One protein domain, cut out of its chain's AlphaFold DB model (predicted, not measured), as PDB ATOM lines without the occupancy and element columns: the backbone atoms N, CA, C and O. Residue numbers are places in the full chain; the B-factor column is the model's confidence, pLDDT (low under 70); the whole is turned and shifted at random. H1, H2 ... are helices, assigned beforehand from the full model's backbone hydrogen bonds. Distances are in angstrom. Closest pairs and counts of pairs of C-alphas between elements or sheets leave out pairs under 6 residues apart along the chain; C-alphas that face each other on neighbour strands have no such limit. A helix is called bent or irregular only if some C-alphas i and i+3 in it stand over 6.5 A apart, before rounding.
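Overview. This is residues 344 to 428 of the 978 residues of the protein "Putative disease resistance protein RXW24L" of Zea mays (UniProt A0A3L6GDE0). A small body of crossed helices has H3 in its middle, with H1, H2 and the short H4 packed round it; H5 starts on H3, and its far part sticks out as an arm, residues 421 to 428 standing free. The printed part has 85 residues with five named helices, H1 to H5 in chain order, and no named strand: all helix. It is compact, with a radius of gyration of the C-alphas of 12.5 A, yet elongated, spanning 43 by 26 by 19 A.

Arrangement. H1, residues 346 to 359, touches H2, residues 366 to 380, at a steep tilt of 51 degrees, opposite ways; their closest C-alphas, of Ala 350 and Ser 373, are 4.7 A apart. H3, residues 384 to 397, is the hub, touching four helices. H2 and H3 form a helical hairpin at 44 degrees, closest at the C-alphas of Ser 380 and Ala 386, 5.5 A. H1 and H3 touch at the C-alphas of Ser 353 and Ser 391, 5.5 A. H4, residues 401 to 406, touches H3 about perpendicular, at 81 degrees, closest at Val 394 and Pro 401, C-alphas 6.3 A apart. H5, residues 412 to 426, touches H3 with residues 413 to 417 alone, closest at the C-alphas of Cys 389 and Leu 414, 5.3 A. H1 and H5 are apart. Every O i to N i+4 pair is within hydrogen-bond range in H1, H2, H3 and H4; in H5, 7 of 11 are.

Along the chain. H1 begins at C-alpha 346 (164.001, 167.908, 228.199) and is 20.4 A long; H2 is 20.7 A, H3 19.5 A and H4 8.8 A. H5, 19.7 A, ends at C-alpha 426 (145.173, 185.012, 212.420); it is irregular, C-alphas 413 and 416 being 7.4 A apart.

Size, cuts and confidence. The C-alphas farthest apart, of Thr 365 and Leu 428, are 44.0 A apart. The printed part has no cut and no long link. Residues 360 to 367 have pLDDT under 70.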
ATOM      1  N   LEU A 344     157.490 166.813 225.125       85.25
ATOM      2  CA  LEU A 344     158.611 165.913 225.410       85.25
ATOM      3  C   LEU A 344     159.333 166.374 226.678       85.25
ATOM      4  O   LEU A 344     159.455 167.575 226.923       85.25
ATOM      5  N   SER A 345     159.870 165.427 227.452       88.00
ATOM      6  CA  SER A 345     160.832 165.778 228.498       88.00
ATOM      7  C   SER A 345     162.062 166.443 227.874       88.00
ATOM      8  O   SER A 345     162.364 166.253 226.693       88.00
ATOM      9  N   MET A 346     162.797 167.216 228.669       88.62
ATOM     10  CA  MET A 346     164.001 167.908 228.199       88.62
ATOM     11  C   MET A 346     165.031 166.938 227.608       88.62
ATOM     12  O   MET A 346     165.603 167.207 226.552       88.62
ATOM     13  N   ASP A 347     165.204 165.776 228.241       88.31
ATOM     14  CA  ASP A 347     166.125 164.735 227.782       88.31
ATOM     15  C   ASP A 347     165.659 164.091 226.480       88.31
ATOM     16  O   ASP A 347     166.461 163.882 225.566       88.31
ATOM     17  N   ALA A 348     164.356 163.827 226.371       86.75
ATOM     18  CA  ALA A 348     163.729 163.299 225.171       86.75
ATOM     19  C   ALA A 348     163.870 164.287 223.999       86.75
ATOM     20  O   ALA A 348     164.345 163.917 222.926       86.75
ATOM     21  N   ALA A 349     163.543 165.564 224.208       88.75
ATOM     22  CA  ALA A 349     163.701 166.616 223.207       88.75
ATOM     23  C   ALA A 349     165.165 166.770 222.756       88.75
ATOM     24  O   ALA A 349     165.444 166.854 221.560       88.75
ATOM     25  N   ALA A 350     166.116 166.742 223.695       89.81
ATOM     26  CA  ALA A 350     167.535 166.797 223.369       89.81
ATOM     27  C   ALA A 350     167.999 165.545 222.601       89.81
ATOM     28  O   ALA A 350     168.802 165.660 221.677       89.81
ATOM     29  N   ALA A 351     167.488 164.357 222.939       87.06
ATOM     30  CA  ALA A 351     167.791 163.117 222.224       87.06
ATOM     31  C   ALA A 351     167.271 163.138 220.780       87.06
ATOM     32  O   ALA A 351     168.007 162.766 219.868       87.06
ATOM     33  N   LEU A 352     166.049 163.637 220.567       84.81
ATOM     34  CA  LEU A 352     165.482 163.823 219.232       84.81
ATOM     35  C   LEU A 352     166.341 164.779 218.394       84.81
ATOM     36  O   LEU A 352     166.697 164.459 217.264       84.81
ATOM     37  N   SER A 353     166.744 165.914 218.974       87.88
ATOM     38  CA  SER A 353     167.628 166.872 218.301       87.88
ATOM     39  C   SER A 353     168.977 166.254 217.919       87.88
ATOM     40  O   SER A 353     169.442 166.449 216.796       87.88
ATOM     41  N   ARG A 354     169.604 165.483 218.821       86.62
ATOM     42  CA  ARG A 354     170.881 164.801 218.543       86.62
ATOM     43  C   ARG A 354     170.766 163.828 217.377       86.62
ATOM     44  O   ARG A 354     171.605 163.865 216.486       86.62
ATOM     45  N   ARG A 355     169.699 163.028 217.343       83.06
ATOM     46  CA  ARG A 355     169.451 162.071 216.259       83.06
ATOM     47  C   ARG A 355     169.359 162.761 214.893       83.06
ATOM     48  O   ARG A 355     169.935 162.277 213.927       83.06
ATOM     49  N   ILE A 356     168.704 163.923 214.826       81.62
ATOM     50  CA  ILE A 356     168.615 164.726 213.594       81.62
ATOM     51  C   ILE A 356     169.992 165.274 213.182       81.62
ATOM     52  O   ILE A 356     170.303 165.334 211.993       81.62
ATOM     53  N   PHE A 357     170.838 165.665 214.141       82.62
ATOM     54  CA  PHE A 357     172.208 166.106 213.850       82.62
ATOM     55  C   PHE A 357     173.130 164.979 213.384       82.62
ATOM     56  O   PHE A 357     174.059 165.252 212.633       82.62
ATOM     57  N   GLU A 358     172.890 163.744 213.819       77.19
ATOM     58  CA  GLU A 358     173.652 162.563 213.395       77.19
ATOM     59  C   GLU A 358     173.278 162.104 211.978       77.19
ATOM     60  O   GLU A 358     174.148 161.653 211.235       77.19
ATOM     61  N   ASP A 359     172.005 162.250 211.592       70.69
ATOM     62  CA  ASP A 359     171.507 161.899 210.253       70.69
ATOM     63  C   ASP A 359     171.766 163.019 209.220       70.69
ATOM     64  O   ASP A 359     171.971 162.786 208.025       70.69
ATOM     65  N   GLY A 360     171.814 164.273 209.682       60.84
ATOM     66  CA  GLY A 360     172.243 165.422 208.894       60.84
ATOM     67  C   GLY A 360     173.763 165.463 208.733       60.84
ATOM     68  O   GLY A 360     174.506 165.283 209.688       60.84
ATOM     69  N   SER A 361     174.270 165.771 207.537       54.62
ATOM     70  CA  SER A 361     175.711 165.890 207.249       54.62
ATOM     71  C   SER A 361     176.373 167.136 207.886       54.62
ATOM     72  O   SER A 361     177.047 167.911 207.197       54.62
ATOM     73  N   VAL A 362     176.144 167.394 209.173       54.44
ATOM     74  CA  VAL A 362     176.661 168.552 209.908       54.44
ATOM     75  C   VAL A 362     178.082 168.251 210.378       54.44
ATOM     76  O   VAL A 362     178.323 167.329 211.150       54.44
ATOM     77  N   ARG A 363     179.058 169.046 209.925       53.94
ATOM     78  CA  ARG A 363     180.463 168.969 210.367       53.94
ATOM     79  C   ARG A 363     180.685 169.742 211.680       53.94
ATOM     80  O   ARG A 363     181.533 170.630 211.715       53.94
ATOM     81  N   ALA A 364     179.922 169.462 212.734       59.03
ATOM     82  CA  ALA A 364     180.182 170.022 214.066       59.03
ATOM     83  C   ALA A 364     180.643 168.932 215.049       59.03
ATOM     84  O   ALA A 364     180.462 167.737 214.816       59.03
ATOM     85  N   THR A 365     181.346 169.342 216.109       60.38
ATOM     86  CA  THR A 365     181.852 168.422 217.137       60.38
ATOM     87  C   THR A 365     180.696 167.876 217.978       60.38
ATOM     88  O   THR A 365     179.687 168.555 218.179       60.38
ATOM     89  N   SER A 366     180.846 166.665 218.521       65.00
ATOM     90  CA  SER A 366     179.841 166.043 219.401       65.00
ATOM     91  C   SER A 366     179.481 166.919 220.612       65.00
ATOM     92  O   SER A 366     178.326 166.948 221.035       65.00
ATOM     93  N   GLU A 367     180.433 167.697 221.136       66.12
ATOM     94  CA  GLU A 367     180.205 168.658 222.225       66.12
ATOM     95  C   GLU A 367     179.279 169.819 221.825       66.12
ATOM     96  O   GLU A 367     178.379 170.179 222.587       66.12
ATOM     97  N   LEU A 368     179.437 170.371 220.615       75.19
ATOM     98  CA  LEU A 368     178.553 171.421 220.097       75.19
ATOM     99  C   LEU A 368     177.147 170.879 219.824       75.19
ATOM    100  O   LEU A 368     176.168 171.527 220.191       75.19
ATOM    101  N   HIS A 369     177.037 169.666 219.270       79.69
ATOM    102  CA  HIS A 369     175.743 169.001 219.082       79.69
ATOM    103  C   HIS A 369     175.000 168.809 220.409       79.69
ATOM    104  O   HIS A 369     173.789 169.032 220.466       79.69
ATOM    105  N   ASN A 370     175.704 168.451 221.486       81.94
ATOM    106  CA  ASN A 370     175.109 168.305 222.816       81.94
ATOM    107  C   ASN A 370     174.606 169.642 223.374       81.94
ATOM    108  O   ASN A 370     173.460 169.725 223.820       81.94
ATOM    109  N   SER A 371     175.430 170.690 223.298       86.00
ATOM    110  CA  SER A 371     175.073 172.033 223.772       86.00
ATOM    111  C   SER A 371     173.885 172.626 223.001       86.00
ATOM    112  O   SER A 371     172.916 173.108 223.598       86.00
ATOM    113  N   TRP A 372     173.898 172.525 221.669       88.25
ATOM    114  CA  TRP A 372     172.792 172.992 220.834       88.25
ATOM    115  C   TRP A 372     171.524 172.180 221.052       88.25
ATOM    116  O   TRP A 372     170.455 172.770 221.141       88.25
ATOM    117  N   SER A 373     171.620 170.859 221.217       88.94
ATOM    118  CA  SER A 373     170.445 170.021 221.487       88.94
ATOM    119  C   SER A 373     169.791 170.356 222.827       88.94
ATOM    120  O   SER A 373     168.566 170.432 222.904       88.94
ATOM    121  N   ALA A 374     170.583 170.618 223.872       89.12
ATOM    122  CA  ALA A 374     170.064 171.078 225.160       89.12
ATOM    123  C   ALA A 374     169.406 172.466 225.047       89.12
ATOM    124  O   ALA A 374     168.333 172.702 225.607       89.12
ATOM    125  N   SER A 375     170.012 173.370 224.272       88.81
ATOM    126  CA  SER A 375     169.473 174.713 224.025       88.81
ATOM    127  C   SER A 375     168.162 174.663 223.231       88.81
ATOM    128  O   SER A 375     167.184 175.295 223.625       88.81
ATOM    129  N   ILE A 376     168.094 173.839 222.179       90.12
ATOM    130  CA  ILE A 376     166.887 173.576 221.377       90.12
ATOM    131  C   ILE A 376     165.777 172.983 222.247       90.12
ATOM    132  O   ILE A 376     164.641 173.454 222.182       90.12
ATOM    133  N   ALA A 377     166.086 171.996 223.093       90.06
ATOM    134  CA  ALA A 377     165.119 171.412 224.021       90.06
ATOM    135  C   ALA A 377     164.532 172.474 224.966       90.06
ATOM    136  O   ALA A 377     163.318 172.548 225.143       90.06
ATOM    137  N   LYS A 378     165.382 173.358 225.505       88.94
ATOM    138  CA  LYS A 378     164.953 174.442 226.397       88.94
ATOM    139  C   LYS A 378     164.103 175.488 225.688       88.94
ATOM    140  O   LYS A 378     163.057 175.867 226.208       88.94
ATOM    141  N   MET A 379     164.532 175.946 224.515       88.31
ATOM    142  CA  MET A 379     163.811 176.960 223.745       88.31
ATOM    143  C   MET A 379     162.464 176.436 223.252       88.31
ATOM    144  O   MET A 379     161.471 177.147 223.348       88.31
ATOM    145  N   SER A 380     162.413 175.194 222.764       88.81
ATOM    146  CA  SER A 380     161.179 174.566 222.264       88.81
ATOM    147  C   SER A 380     160.155 174.257 223.352       88.81
ATOM    148  O   SER A 380     159.021 173.928 223.014       88.81
ATOM    149  N   GLY A 381     160.539 174.293 224.635       85.81
ATOM    150  CA  GLY A 381     159.670 173.859 225.732       85.81
ATOM    151  C   GLY A 381     159.219 172.400 225.597       85.81
ATOM    152  O   GLY A 381     158.146 172.046 226.075       85.81
ATOM    153  N   GLY A 382     159.993 171.566 224.890       85.94
ATOM    154  CA  GLY A 382     159.632 170.179 224.599       85.94
ATOM    155  C   GLY A 382     158.606 169.992 223.473       85.94
ATOM    156  O   GLY A 382     158.142 168.870 223.272       85.94
ATOM    157  N   MET A 383     158.243 171.036 222.718       88.56
ATOM    158  CA  MET A 383     157.334 170.917 221.571       88.56
ATOM    159  C   MET A 383     157.997 170.120 220.424       88.56
ATOM    160  O   MET A 383     158.955 170.621 219.828       88.56
ATOM    161  N   PRO A 384     157.488 168.930 220.037       86.69
ATOM    162  CA  PRO A 384     158.133 168.071 219.039       86.69
ATOM    163  C   PRO A 384     158.358 168.747 217.686       86.69
ATOM    164  O   PRO A 384     159.461 168.687 217.148       86.69
ATOM    165  N   LEU A 385     157.340 169.436 217.153       85.31
ATOM    166  CA  LEU A 385     157.460 170.129 215.867       85.31
ATOM    167  C   LEU A 385     158.553 171.205 215.912       85.31
ATOM    168  O   LEU A 385     159.300 171.370 214.950       85.31
ATOM    169  N   ALA A 386     158.673 171.912 217.037       89.12
ATOM    170  CA  ALA A 386     159.701 172.925 217.206       89.12
ATOM    171  C   ALA A 386     161.099 172.322 217.323       89.12
ATOM    172  O   ALA A 386     162.015 172.836 216.687       89.12
ATOM    173  N   VAL A 387     161.260 171.221 218.065       88.62
ATOM    174  CA  VAL A 387     162.531 170.485 218.124       88.62
ATOM    175  C   VAL A 387     162.961 170.086 216.713       88.62
ATOM    176  O   VAL A 387     164.044 170.470 216.288       88.62
ATOM    177  N   ILE A 388     162.088 169.422 215.949       84.38
ATOM    178  CA  ILE A 388     162.400 168.959 214.589       84.38
ATOM    179  C   ILE A 388     162.778 170.136 213.679       84.38
ATOM    180  O   ILE A 388     163.850 170.141 213.073       84.38
ATOM    181  N   CYS A 389     161.928 171.165 213.602       86.50
ATOM    182  CA  CYS A 389     162.161 172.304 212.719       86.50
ATOM    183  C   CYS A 389     163.433 173.084 213.097       86.50
ATOM    184  O   CYS A 389     164.200 173.453 212.203       86.50
ATOM    185  N   MET A 390     163.688 173.321 214.390       87.88
ATOM    186  CA  MET A 390     164.888 174.035 214.843       87.88
ATOM    187  C   MET A 390     166.156 173.209 214.632       87.88
ATOM    188  O   MET A 390     167.129 173.751 214.113       87.88
ATOM    189  N   SER A 391     166.150 171.910 214.943       86.56
ATOM    190  CA  SER A 391     167.297 171.030 214.685       86.56
ATOM    191  C   SER A 391     167.626 170.977 213.193       86.56
ATOM    192  O   SER A 391     168.786 171.136 212.819       86.56
ATOM    193  N   LEU A 392     166.621 170.870 212.315       82.62
ATOM    194  CA  LEU A 392     166.828 170.924 210.863       82.62
ATOM    195  C   LEU A 392     167.353 172.289 210.395       82.62
ATOM    196  O   LEU A 392     168.209 172.343 209.510       82.62
ATOM    197  N   ALA A 393     166.859 173.391 210.969       84.19
ATOM    198  CA  ALA A 393     167.330 174.735 210.650       84.19
ATOM    199  C   ALA A 393     168.797 174.933 211.063       84.19
ATOM    200  O   ALA A 393     169.598 175.372 210.241       84.19
ATOM    201  N   VAL A 394     169.170 174.545 212.284       85.81
ATOM    202  CA  VAL A 394     170.553 174.598 212.789       85.81
ATOM    203  C   VAL A 394     171.469 173.708 211.942       85.81
ATOM    204  O   VAL A 394     172.519 174.159 211.488       85.81
ATOM    205  N   ALA A 395     171.032 172.485 211.625       80.88
ATOM    206  CA  ALA A 395     171.798 171.532 210.825       80.88
ATOM    207  C   ALA A 395     172.065 172.020 209.392       80.88
ATOM    208  O   ALA A 395     173.180 171.910 208.883       80.88
ATOM    209  N   ARG A 396     171.035 172.548 208.718       76.94
ATOM    210  CA  ARG A 396     171.105 172.894 207.288       76.94
ATOM    211  C   ARG A 396     171.573 174.321 207.031       76.94
ATOM    212  O   ARG A 396     172.243 174.555 206.030       76.94
ATOM    213  N   ALA A 397     171.211 175.267 207.896       70.12
ATOM    214  CA  ALA A 397     171.513 176.686 207.719       70.12
ATOM    215  C   ALA A 397     172.740 177.162 208.521       70.12
ATOM    216  O   ALA A 397     173.096 178.330 208.396       70.12
ATOM    217  N   GLN A 398     173.390 176.280 209.300       71.75
ATOM    218  CA  GLN A 398     174.561 176.588 210.146       71.75
ATOM    219  C   GLN A 398     174.334 177.774 211.100       71.75
ATOM    220  O   GLN A 398     175.243 178.557 211.364       71.75
ATOM    221  N   LEU A 399     173.104 177.915 211.590       78.81
ATOM    222  CA  LEU A 399     172.705 178.953 212.539       78.81
ATOM    223  C   LEU A 399     172.872 178.447 213.968       78.81
ATOM    224  O   LEU A 399     172.761 177.244 214.212       78.81
ATOM    225  N   THR A 400     173.049 179.351 214.928       84.81
ATOM    226  CA  THR A 400     172.863 178.970 216.334       84.81
ATOM    227  C   THR A 400     171.371 178.767 216.647       84.81
ATOM    228  O   THR A 400     170.510 179.319 215.950       84.81
ATOM    229  N   PRO A 401     171.018 177.989 217.688       85.31
ATOM    230  CA  PRO A 401     169.632 177.872 218.145       85.31
ATOM    231  C   PRO A 401     168.967 179.234 218.410       85.31
ATOM    232  O   PRO A 401     167.820 179.447 218.020       85.31
ATOM    233  N   GLU A 402     169.701 180.179 219.001       84.56
ATOM    234  CA  GLU A 402     169.249 181.551 219.249       84.56
ATOM    235  C   GLU A 402     168.893 182.277 217.940       84.56
ATOM    236  O   GLU A 402     167.802 182.836 217.815       84.56
ATOM    237  N   GLU A 403     169.775 182.226 216.936       82.25
ATOM    238  CA  GLU A 403     169.552 182.859 215.630       82.25
ATOM    239  C   GLU A 403     168.367 182.244 214.876       82.25
ATOM    240  O   GLU A 403     167.641 182.953 214.170       82.25
ATOM    241  N   ALA A 404     168.159 180.930 215.017       84.88
ATOM    242  CA  ALA A 404     167.029 180.237 214.408       84.88
ATOM    243  C   ALA A 404     165.694 180.754 214.967       84.88
ATOM    244  O   ALA A 404     164.772 181.044 214.203       84.88
ATOM    245  N   VAL A 405     165.612 180.929 216.287       84.44
ATOM    246  CA  VAL A 405     164.426 181.455 216.970       84.44
ATOM    247  C   VAL A 405     164.187 182.934 216.646       84.44
ATOM    248  O   VAL A 405     163.049 183.339 216.416       84.44
ATOM    249  N   GLU A 406     165.240 183.748 216.554       79.06
ATOM    250  CA  GLU A 406     165.131 185.171 216.193       79.06
ATOM    251  C   GLU A 406     164.655 185.404 214.748       79.06
ATOM    252  O   GLU A 406     164.126 186.471 214.418       79.06
ATOM    253  N   ARG A 407     164.850 184.414 213.872       80.12
ATOM    254  CA  ARG A 407     164.486 184.461 212.448       80.12
ATOM    255  C   ARG A 407     163.400 183.447 212.095       80.12
ATOM    256  O   ARG A 407     163.313 183.044 210.932       80.12
ATOM    257  N   LEU A 408     162.557 183.082 213.066       84.44
ATOM    258  CA  LEU A 408     161.537 182.035 212.951       84.44
ATOM    259  C   LEU A 408     160.707 182.153 211.663       84.44
ATOM    260  O   LEU A 408     160.542 181.177 210.938       84.44
ATOM    261  N   THR A 409     160.238 183.361 211.338       81.62
ATOM    262  CA  THR A 409     159.378 183.645 210.173       81.62
ATOM    263  C   THR A 409     160.116 183.662 208.834       81.62
ATOM    264  O   THR A 409     159.487 183.522 207.790       81.62
ATOM    265  N   ASN A 410     161.441 183.815 208.848       81.75
ATOM    266  CA  ASN A 410     162.251 184.063 207.652       81.75
ATOM    267  C   ASN A 410     162.998 182.814 207.158       81.75
ATOM    268  O   ASN A 410     163.579 182.832 206.073       81.75
ATOM    269  N   ILE A 411     163.027 181.739 207.952       80.38
ATOM    270  CA  ILE A 411     163.758 180.511 207.628       80.38
ATOM    271  C   ILE A 411     162.794 179.484 207.015       80.38
ATOM    272  O   ILE A 411     161.862 179.044 207.689       80.38
ATOM    273  N   PRO A 412     163.032 179.006 205.775       79.38
ATOM    274  CA  PRO A 412     162.137 178.052 205.113       79.38
ATOM    275  C   PRO A 412     161.901 176.748 205.890       79.38
ATOM    276  O   PRO A 412     160.788 176.232 205.876       79.38
ATOM    277  N   CYS A 413     162.914 176.230 206.600       77.62
ATOM    278  CA  CYS A 413     162.793 175.002 207.403       77.62
ATOM    279  C   CYS A 413     161.874 175.163 208.630       77.62
ATOM    280  O   CYS A 413     161.369 174.168 209.141       77.62
ATOM    281  N   LEU A 414     161.642 176.399 209.086       83.94
ATOM    282  CA  LEU A 414     160.773 176.718 210.223       83.94
ATOM    283  C   LEU A 414     159.330 177.014 209.788       83.94
ATOM    284  O   LEU A 414     158.449 177.152 210.634       83.94
ATOM    285  N   ARG A 415     159.057 177.067 208.476       83.44
ATOM    286  CA  ARG A 415     157.729 177.377 207.929       83.44
ATOM    287  C   ARG A 415     156.606 176.494 208.502       83.44
ATOM    288  O   ARG A 415     155.603 177.080 208.901       83.44
ATOM    289  N   PRO A 416     156.744 175.158 208.639       82.38
ATOM    290  CA  PRO A 416     155.669 174.328 209.196       82.38
ATOM    291  C   PRO A 416     155.298 174.713 210.637       82.38
ATOM    292  O   PRO A 416     154.123 174.745 211.004       82.38
ATOM    293  N   LEU A 417     156.301 175.056 211.453       84.94
ATOM    294  CA  LEU A 417     156.097 175.549 212.813       84.94
ATOM    295  C   LEU A 417     155.388 176.910 212.804       84.94
ATOM    296  O   LEU A 417     154.397 177.092 213.510       84.94
ATOM    297  N   VAL A 418     155.850 177.844 211.967       85.50
ATOM    298  CA  VAL A 418     155.253 179.181 211.826       85.50
ATOM    299  C   VAL A 418     153.801 179.101 211.366       85.50
ATOM    300  O   VAL A 418     152.962 179.799 211.924       85.50
ATOM    301  N   GLU A 419     153.480 178.252 210.389       81.62
ATOM    302  CA  GLU A 419     152.109 178.025 209.912       81.62
ATOM    303  C   GLU A 419     151.224 177.446 211.027       81.62
ATOM    304  O   GLU A 419     150.099 177.903 211.239       81.62
ATOM    305  N   SER A 420     151.751 176.491 211.801       82.19
ATOM    306  CA  SER A 420     151.040 175.880 212.930       82.19
ATOM    307  C   SER A 420     150.681 176.890 214.026       82.19
ATOM    308  O   SER A 420     149.545 176.872 214.513       82.19
ATOM    309  N   LEU A 421     151.615 177.784 214.378       85.62
ATOM    310  CA  LEU A 421     151.414 178.865 215.353       85.62
ATOM    311  C   LEU A 421     150.515 179.978 214.786       85.62
ATOM    312  O   LEU A 421     149.626 180.481 215.471       85.62
ATOM    313  N   SER A 422     150.690 180.308 213.504       83.75
ATOM    314  CA  SER A 422     149.940 181.355 212.802       83.75
ATOM    315  C   SER A 422     148.441 181.084 212.755       83.75
ATOM    316  O   SER A 422     147.665 182.036 212.791       83.75
ATOM    317  N   LEU A 423     148.017 179.821 212.684       77.75
ATOM    318  CA  LEU A 423     146.597 179.471 212.616       77.75
ATOM    319  C   LEU A 423     145.814 179.933 213.853       77.75
ATOM    320  O   LEU A 423     144.704 180.430 213.707       77.75
ATOM    321  N   GLY A 424     146.406 179.840 215.048       75.38
ATOM    322  CA  GLY A 424     145.779 180.355 216.271       75.38
ATOM    323  C   GLY A 424     145.759 181.886 216.344       75.38
ATOM    324  O   GLY A 424     144.858 182.461 216.939       75.38
ATOM    325  N   TYR A 425     146.725 182.550 215.704       84.19
ATOM    326  CA  TYR A 425     146.875 184.004 215.738       84.19
ATOM    327  C   TYR A 425     145.989 184.745 214.721       84.19
ATOM    328  O   TYR A 425     145.383 185.760 215.055       84.19
ATOM    329  N   HIS A 426     145.892 184.272 213.471       79.75
ATOM    330  CA  HIS A 426     145.173 185.012 212.420       79.75
ATOM    331  C   HIS A 426     143.662 185.063 212.648       79.75
ATOM    332  O   HIS A 426     143.050 186.068 212.294       79.75
ATOM    333  N   GLY A 427     143.082 184.037 213.281       72.62
ATOM    334  CA  GLY A 427     141.654 183.988 213.612       72.62
ATOM    335  C   GLY A 427     141.214 184.953 214.720       72.62
ATOM    336  O   GLY A 427     140.025 185.031 215.012       72.62
ATOM    337  N   LEU A 428     142.145 185.680 215.346       83.75
ATOM    338  CA  LEU A 428     141.843 186.599 216.441       83.75
ATOM    339  C   LEU A 428     141.331 187.966 215.949       83.75
ATOM    340  O   LEU A 428     141.893 188.528 215.000       83.75
TER     341      LEU A 428